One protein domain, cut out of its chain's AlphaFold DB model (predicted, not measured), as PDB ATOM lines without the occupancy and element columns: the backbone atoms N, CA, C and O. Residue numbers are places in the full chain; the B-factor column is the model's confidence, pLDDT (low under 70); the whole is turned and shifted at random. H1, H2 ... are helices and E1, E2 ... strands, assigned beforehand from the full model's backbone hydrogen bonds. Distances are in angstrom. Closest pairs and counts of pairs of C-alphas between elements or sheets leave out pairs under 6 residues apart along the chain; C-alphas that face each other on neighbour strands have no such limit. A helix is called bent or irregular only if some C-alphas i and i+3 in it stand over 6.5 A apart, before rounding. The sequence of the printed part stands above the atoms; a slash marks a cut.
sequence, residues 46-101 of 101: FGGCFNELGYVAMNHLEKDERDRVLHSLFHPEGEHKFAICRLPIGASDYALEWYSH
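AT A GLANCE: This is residues 46 to 101 of the 101 residues of a protein of Paenibacillus sp. OT2-17 (UniProt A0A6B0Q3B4). The backbone makes a loose, open ring: from the short strand E1 it goes out through the short helix H1, turns into the longer helix H2, and comes back to the strand E2, which runs beside E1 and closes the ring as a small two-stranded ribbon. H1 and H2 form two sides of the ring and meet at a steep corner, and the stretch after E2, residues 87 to 101, runs away from the ring as a curved tail with no named element. The printed part has 56 residues with two named helices and two named strands, in the order E1, H1, H2, E2; the sheet has the order E1, E2 and is parallel. The class is mixed, helices and strands, with 25 residues in named elements, under half of the 56. The whole is loose, with a radius of gyration of the C-alphas of 12.7 A, and the C-alphas span 37 by 26 by 15 A along their three main axes.

IN THESE COORDINATES: The printed part begins at Phe 46, whose C-alpha is at (99.798, 147.816, 161.293). Strand E1 follows at once, residues 47 to 49, with C-alpha 47 at (99.677, 144.820, 163.629) and 7.4 A from first to last C-alpha. Helix H1, residues 52 to 58, measures 9.7 A from the C-alpha of Glu 52 to that of Met 58. Helix H2, residues 63 to 74, is the longest helix with 12 residues and measures 16.2 A; it begins with C-alpha 63 at (98.669, 122.633, 164.086). Strand E2, residues 84 to 86, measures 6.9 A and ends with C-alpha 86 at (105.305, 144.331, 169.345). Neither helix is bent or irregular.

HOW THE PARTS SIT: Strands E1 and E2 are parallel neighbours, with an angle of 14 degrees between their N-to-C directions. The C-alphas of Gly 47 and Ile 84 face each other at 4.9 A, those of Gly 48 and Cys 85 at 5.4 A, and those of Cys 49 and Arg 86 at 4.5 A. Across this pair, N 86 and O 48 are 2.9 A apart and N 48 and O 84 are 3.4 A apart, both within hydrogen-bond range. E1, H1, H2 and E2 make a strand-helix-strand unit, two parallel neighbour strands with helices between them along the chain, and its crossover is right-handed. H1 and H2 are close but not clearly touching, with 1 pair of C-alphas within 8 A, those of Met 58 and Arg 66 at 6.3 A. Their lines stand at a steep tilt of 63 degrees and they run opposite ways, with their centres 13.5 A apart. E1 and H2 are apart, but only just, with their closest C-alphas at 8.4 A. H1 and E2 are apart. In both H1 and H2 every O i to N i+4 pair is within hydrogen-bond range.

THE WHOLE: The two C-alphas farthest apart are those of Glu 77, between H2 and E2, and Trp 98, in the stretch after E2, at 37.0 A. The links from E1 to H1, with 2 residues, and from H1 to H2, with 4 residues, are tight; the link from H2 to E2, with 9 residues, is short. Residues 87 to 101, 15 residues, have C-alphas 9 to 20 A from the mean of all C-alphas. They end at His 101, the chain's last residue, with its C-alpha at (116.742, 139.091, 181.572), 27.8 A from that of Phe 46. The printed part has no cut. This is a predicted model; the mean pLDDT of the printed part is 95.1, and no printed residue is under 70.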
ATOM      1  N   PHE A  46     100.673 148.076 160.159       96.25
ATOM      2  CA  PHE A  46      99.798 147.816 161.293       96.25
ATOM      3  C   PHE A  46     100.046 146.400 161.811       96.25
ATOM      4  O   PHE A  46     100.549 145.536 161.086       96.25
ATOM      5  N   GLY A  47      99.675 146.158 163.063       95.75
ATOM      6  CA  GLY A  47      99.677 144.820 163.629       95.75
ATOM      7  C   GLY A  47      99.363 144.811 165.115       95.75
ATOM      8  O   GLY A  47      98.533 145.594 165.574       95.75
ATOM      9  N   GLY A  48      99.996 143.906 165.859       93.25
ATOM     10  CA  GLY A  48      99.605 143.594 167.234       93.25
ATOM     11  C   GLY A  48     100.764 143.204 168.147       93.25
ATOM     12  O   GLY A  48     101.930 143.186 167.754       93.25
ATOM     13  N   CYS A  49     100.426 142.909 169.402       94.38
ATOM     14  CA  CYS A  49     101.372 142.427 170.403       94.38
ATOM     15  C   CYS A  49     101.335 140.898 170.467       94.38
ATOM     16  O   CYS A  49     100.262 140.322 170.647       94.38
ATOM     17  N   PHE A  50     102.498 140.259 170.376       90.00
ATOM     18  CA  PHE A  50     102.645 138.805 170.460       90.00
ATOM     19  C   PHE A  50     103.259 138.454 171.809       90.00
ATOM     20  O   PHE A  50     104.468 138.334 171.949       90.00
ATOM     21  N   ASN A  51     102.407 138.386 172.829       94.25
ATOM     22  CA  ASN A  51     102.805 138.068 174.200       94.25
ATOM     23  C   ASN A  51     102.703 136.559 174.490       94.25
ATOM     24  O   ASN A  51     102.199 135.782 173.675       94.25
ATOM     25  N   GLU A  52     103.179 136.142 175.663       95.69
ATOM     26  CA  GLU A  52     103.250 134.726 176.040       95.69
ATOM     27  C   GLU A  52     101.877 134.096 176.228       95.69
ATOM     28  O   GLU A  52     101.633 133.025 175.679       95.69
ATOM     29  N   LEU A  53     100.958 134.753 176.947       96.31
ATOM     30  CA  LEU A  53      99.608 134.215 177.137       96.31
ATOM     31  C   LEU A  53      98.863 134.061 175.806       96.31
ATOM     32  O   LEU A  53      98.175 133.064 175.597       96.31
ATOM     33  N   GLY A  54      99.036 135.003 174.877       93.88
ATOM     34  CA  GLY A  54      98.510 134.910 173.518       93.88
ATOM     35  C   GLY A  54      99.121 133.739 172.749       93.88
ATOM     36  O   GLY A  54      98.400 133.000 172.083       93.88
ATOM     37  N   TYR A  55     100.428 133.509 172.888       93.38
ATOM     38  CA  TYR A  55     101.083 132.350 172.285       93.38
ATOM     39  C   TYR A  55     100.610 131.021 172.896       93.38
ATOM     40  O   TYR A  55     100.358 130.061 172.167       93.38
ATOM     41  N   VAL A  56     100.422 130.959 174.215       96.31
ATOM     42  CA  VAL A  56      99.849 129.784 174.886       96.31
ATOM     43  C   VAL A  56      98.422 129.531 174.415       96.31
ATOM     44  O   VAL A  56      98.110 128.394 174.070       96.31
ATOM     45  N   ALA A  57      97.590 130.569 174.296       95.56
ATOM     46  CA  ALA A  57      96.242 130.449 173.741       95.56
ATOM     47  C   ALA A  57      96.260 129.835 172.328       95.56
ATOM     48  O   ALA A  57      95.482 128.928 172.037       95.56
ATOM     49  N   MET A  58      97.201 130.254 171.477       94.88
ATOM     50  CA  MET A  58      97.383 129.680 170.139       94.88
ATOM     51  C   MET A  58      97.789 128.199 170.162       94.88
ATOM     52  O   MET A  58      97.476 127.473 169.223       94.88
ATOM     53  N   ASN A  59      98.459 127.727 171.218       94.62
ATOM     54  CA  ASN A  59      98.867 126.326 171.356       94.62
ATOM     55  C   ASN A  59      97.734 125.381 171.773       94.62
ATOM     56  O   ASN A  59      97.944 124.172 171.765       94.62
ATOM     57  N   HIS A  60      96.548 125.904 172.093       96.31
ATOM     58  CA  HIS A  60      95.348 125.079 172.258       96.31
ATOM     59  C   HIS A  60      94.717 124.655 170.924       96.31
ATOM     60  O   HIS A  60      93.853 123.782 170.925       96.31
ATOM     61  N   LEU A  61      95.117 125.274 169.810       97.44
ATOM     62  CA  LEU A  61      94.663 124.904 168.472       97.44
ATOM     63  C   LEU A  61      95.486 123.737 167.923       97.44
ATOM     64  O   LEU A  61      96.693 123.636 168.173       97.44
ATOM     65  N   GLU A  62      94.852 122.917 167.085       98.06
ATOM     66  CA  GLU A  62      95.580 121.951 166.265       98.06
ATOM     67  C   GLU A  62      96.536 122.679 165.312       98.06
ATOM     68  O   GLU A  62      96.314 123.834 164.928       98.06
ATOM     69  N   LYS A  63      97.612 122.003 164.894       97.00
ATOM     70  CA  LYS A  63      98.669 122.633 164.086       97.00
ATOM     71  C   LYS A  63      98.109 123.343 162.846       97.00
ATOM     72  O   LYS A  63      98.458 124.495 162.605       97.00
ATOM     73  N   ASP A  64      97.234 122.682 162.096       98.00
ATOM     74  CA  ASP A  64      96.681 123.231 160.854       98.00
ATOM     75  C   ASP A  64      95.781 124.451 161.103       98.00
ATOM     76  O   ASP A  64      95.726 125.365 160.281       98.00
ATOM     77  N   GLU A  65      95.083 124.504 162.240       97.94
ATOM     78  CA  GLU A  65      94.256 125.652 162.621       97.94
ATOM     79  C   GLU A  65      95.121 126.833 163.053       97.94
ATOM     80  O   GLU A  65      94.901 127.959 162.600       97.94
ATOM     81  N   ARG A  66      96.152 126.574 163.865       97.44
ATOM     82  CA  ARG A  66      97.138 127.588 164.249       97.44
ATOM     83  C   ARG A  66      97.820 128.186 163.017       97.44
ATOM     84  O   ARG A  66      97.936 129.407 162.924       97.44
ATOM     85  N   ASP A  67      98.202 127.351 162.053       97.38
ATOM     86  CA  ASP A  67      98.821 127.790 160.799       97.38
ATOM     87  C   ASP A  67      97.856 128.647 159.960       97.38
ATOM     88  O   ASP A  67      98.270 129.670 159.415       97.38
ATOM     89  N   ARG A  68      96.560 128.307 159.904       97.75
ATOM     90  CA  ARG A  68      95.542 129.144 159.232       97.75
ATOM     91  C   ARG A  68      95.379 130.507 159.895       97.75
ATOM     92  O   ARG A  68      95.267 131.509 159.188       97.75
ATOM     93  N   VAL A  69      95.377 130.565 161.228       96.19
ATOM     94  CA  VAL A  69      95.296 131.838 161.958       96.19
ATOM     95  C   VAL A  69      96.529 132.692 161.666       96.19
ATOM     96  O   VAL A  69      96.386 133.857 161.301       96.19
ATOM     97  N   LEU A  70      97.731 132.116 161.752       95.69
ATOM     98  CA  LEU A  70      98.973 132.828 161.440       95.69
ATOM     99  C   LEU A  70      99.023 133.282 159.976       95.69
ATOM    100  O   LEU A  70      99.417 134.416 159.707       95.69
ATOM    101  N   HIS A  71      98.567 132.447 159.039       97.25
ATOM    102  CA  HIS A  71      98.456 132.825 157.633       97.25
ATOM    103  C   HIS A  71      97.515 134.022 157.455       97.25
ATOM    104  O   HIS A  71      97.888 135.000 156.812       97.25
ATOM    105  N   SER A  72      96.321 133.983 158.053       95.88
ATOM    106  CA  SER A  72      95.365 135.095 157.989       95.88
ATOM    107  C   SER A  72      95.940 136.393 158.570       95.88
ATOM    108  O   SER A  72      95.780 137.463 157.981       95.88
ATOM    109  N   LEU A  73      96.651 136.297 159.698       95.31
ATOM    110  CA  LEU A  73      97.235 137.452 160.375       95.31
ATOM    111  C   LEU A  73      98.398 138.074 159.596       95.31
ATOM    112  O   LEU A  73      98.464 139.296 159.533       95.31
ATOM    113  N   PHE A  74      99.292 137.276 159.005       95.38
ATOM    114  CA  PHE A  74     100.610 137.764 158.570       95.38
ATOM    115  C   PHE A  74     100.975 137.529 157.115       95.38
ATOM    116  O   PHE A  74     101.860 138.207 156.594       95.38
ATOM    117  N   HIS A  75     100.372 136.541 156.459       96.94
ATOM    118  CA  HIS A  75     100.774 136.227 155.099       96.94
ATOM    119  C   HIS A  75     100.412 137.401 154.165       96.94
ATOM    120  O   HIS A  75      99.357 138.013 154.353       96.94
ATOM    121  N   PRO A  76     101.221 137.722 153.136       94.19
ATOM    122  CA  PRO A  76     100.890 138.777 152.167       94.19
ATOM    123  C   PRO A  76      99.556 138.548 151.435       94.19
ATOM    124  O   PRO A  76      98.870 139.498 151.058       94.19
ATOM    125  N   GLU A  77      99.174 137.277 151.302       94.50
ATOM    126  CA  GLU A  77      97.883 136.816 150.764       94.50
ATOM    127  C   GLU A  77      96.863 136.455 151.861       94.50
ATOM    128  O   GLU A  77      95.827 135.860 151.583       94.50
ATOM    129  N   GLY A  78      97.171 136.759 153.122       92.62
ATOM    130  CA  GLY A  78      96.247 136.634 154.246       92.62
ATOM    131  C   GLY A  78      95.246 137.787 154.295       92.62
ATOM    132  O   GLY A  78      95.389 138.790 153.599       92.62
ATOM    133  N   GLU A  79      94.236 137.661 155.151       91.56
ATOM    134  CA  GLU A  79      93.163 138.657 155.264       91.56
ATOM    135  C   GLU A  79      93.644 139.960 155.925       91.56
ATOM    136  O   GLU A  79      93.246 141.052 155.518       91.56
ATOM    137  N   HIS A  80      94.506 139.867 156.945       92.31
ATOM    138  CA  HIS A  80      94.876 141.012 157.788       92.31
ATOM    139  C   HIS A  80      96.227 141.636 157.438       92.31
ATOM    140  O   HIS A  80      96.402 142.838 157.640       92.31
ATOM    141  N   LYS A  81      97.163 140.837 156.907       95.19
ATOM    142  CA  LYS A  81      98.462 141.298 156.383       95.19
ATOM    143  C   LYS A  81      99.238 142.183 157.369       95.19
ATOM    144  O   LYS A  81      99.799 143.211 156.990       95.19
ATOM    145  N   PHE A  82      99.241 141.813 158.647       96.12
ATOM    146  CA  PHE A  82     100.015 142.511 159.664       96.12
ATOM    147  C   PHE A  82     101.494 142.518 159.290       96.12
ATOM    148  O   PHE A  82     102.077 141.486 158.971       96.12
ATOM    149  N   ALA A  83     102.091 143.703 159.366       95.44
ATOM    150  CA  ALA A  83     103.484 143.942 158.998       95.44
ATOM    151  C   ALA A  83     104.351 144.325 160.206       95.44
ATOM    152  O   ALA A  83     105.574 144.362 160.097       95.44
ATOM    153  N   ILE A  84     103.734 144.603 161.363       95.38
ATOM    154  CA  ILE A  84     104.430 145.045 162.576       95.38
ATOM    155  C   ILE A  84     104.004 144.189 163.771       95.38
ATOM    156  O   ILE A  84     102.817 143.989 164.022       95.38
ATOM    157  N   CYS A  85     104.982 143.722 164.547       94.50
ATOM    158  CA  CYS A  85     104.760 143.022 165.811       94.50
ATOM    159  C   CYS A  85     105.433 143.763 166.958       94.50
ATOM    160  O   CYS A  85     106.609 144.115 166.872       94.50
ATOM    161  N   ARG A  86     104.715 143.925 168.069       95.62
ATOM    162  CA  ARG A  86     105.305 144.331 169.345       95.62
ATOM    163  C   ARG A  86     105.591 143.092 170.189       95.62
ATOM    164  O   ARG A  86     104.696 142.281 170.414       95.62
ATOM    165  N   LEU A  87     106.813 142.993 170.699       93.56
ATOM    166  CA  LEU A  87     107.252 141.948 171.623       93.56
ATOM    167  C   LEU A  87     107.761 142.609 172.912       93.56
ATOM    168  O   LEU A  87     108.563 143.544 172.827       93.56
ATOM    169  N   PRO A  88     107.287 142.192 174.098       92.94
ATOM    170  CA  PRO A  88     107.896 142.593 175.362       92.94
ATOM    171  C   PRO A  88     109.335 142.069 175.488       92.94
ATOM    172  O   PRO A  88     109.649 140.993 174.987       92.94
ATOM    173  N   ILE A  89     110.197 142.822 176.175       94.62
ATOM    174  CA  ILE A  89     111.504 142.344 176.646       94.62
ATOM    175  C   ILE A  89     111.358 142.094 178.146       94.62
ATOM    176  O   ILE A  89     111.076 143.038 178.885       94.62
ATOM    177  N   GLY A  90     111.536 140.849 178.589       93.69
ATOM    178  CA  GLY A  90     111.161 140.444 179.945       93.69
ATOM    179  C   GLY A  90     109.653 140.206 180.092       93.69
ATOM    180  O   GLY A  90     108.897 140.281 179.116       93.69
ATOM    181  N   ALA A  91     109.206 139.956 181.324       95.19
ATOM    182  CA  ALA A  91     107.793 139.736 181.601       95.19
ATOM    183  C   ALA A  91     106.948 140.992 181.342       95.19
ATOM    184  O   ALA A  91     107.250 142.086 181.825       95.19
ATOM    185  N   SER A  92     105.836 140.819 180.627       95.25
ATOM    186  CA  SER A  92     104.708 141.750 180.663       95.25
ATOM    187  C   SER A  92     103.640 141.268 181.648       95.25
ATOM    188  O   SER A  92     103.715 140.170 182.191       95.25
ATOM    189  N   ASP A  93     102.586 142.056 181.832       95.69
ATOM    190  CA  ASP A  93     101.346 141.643 182.501       95.69
ATOM    191  C   ASP A  93     100.616 140.477 181.793       95.69
ATOM    192  O   ASP A  93      99.712 139.878 182.368       95.69
ATOM    193  N   TYR A  94     101.040 140.128 180.569       95.12
ATOM    194  CA  TYR A  94     100.615 138.947 179.806       95.12
ATOM    195  C   TYR A  94     101.726 137.883 179.687       95.12
ATOM    196  O   TYR A  94     101.744 137.116 178.717       95.12
ATOM    197  N   ALA A  95     102.678 137.864 180.620       96.19
ATOM    198  CA  ALA A  95     103.636 136.773 180.776       96.19
ATOM    199  C   ALA A  95     103.041 135.622 181.605       96.19
ATOM    200  O   ALA A  95     102.067 135.806 182.337       96.19
ATOM    201  N   LEU A  96     103.630 134.431 181.494       95.44
ATOM    202  CA  LEU A  96     103.254 133.278 182.319       95.44
ATOM    203  C   LEU A  96     103.713 133.434 183.769       95.44
ATOM    204  O   LEU A  96     103.019 133.007 184.689       95.44
ATOM    205  N   GLU A  97     104.871 134.061 183.962       96.44
ATOM    206  CA  GLU A  97     105.473 134.329 185.263       96.44
ATOM    207  C   GLU A  97     106.196 135.683 185.242       96.44
ATOM    208  O   GLU A  97     106.454 136.260 184.185       96.44
ATOM    209  N   TRP A  98     106.542 136.201 186.419       95.94
ATOM    210  CA  TRP A  98     107.333 137.424 186.542       95.94
ATOM    211  C   TRP A  98     108.819 137.115 186.376       95.94
ATOM    212  O   TRP A  98     109.388 136.358 187.160       95.94
ATOM    213  N   TYR A  99     109.465 137.740 185.394       96.38
ATOM    214  CA  TYR A  99     110.890 137.564 185.132       96.38
ATOM    215  C   TYR A  99     111.516 138.801 184.468       96.38
ATOM    216  O   TYR A  99     110.828 139.651 183.898       96.38
ATOM    217  N   SER A 100     112.846 138.873 184.525       94.62
ATOM    218  CA  SER A 100     113.689 139.819 183.784       94.62
ATOM    219  C   SER A 100     114.914 139.076 183.247       94.62
ATOM    220  O   SER A 100     115.318 138.069 183.829       94.62
ATOM    221  N   HIS A 101     115.485 139.576 182.151       84.56
ATOM    222  CA  HIS A 101     116.742 139.091 181.572       84.56
ATOM    223  C   HIS A 101     117.957 139.819 182.146       84.56
ATOM    224  O   HIS A 101     117.779 140.978 182.593       84.56
TER     225      HIS A 101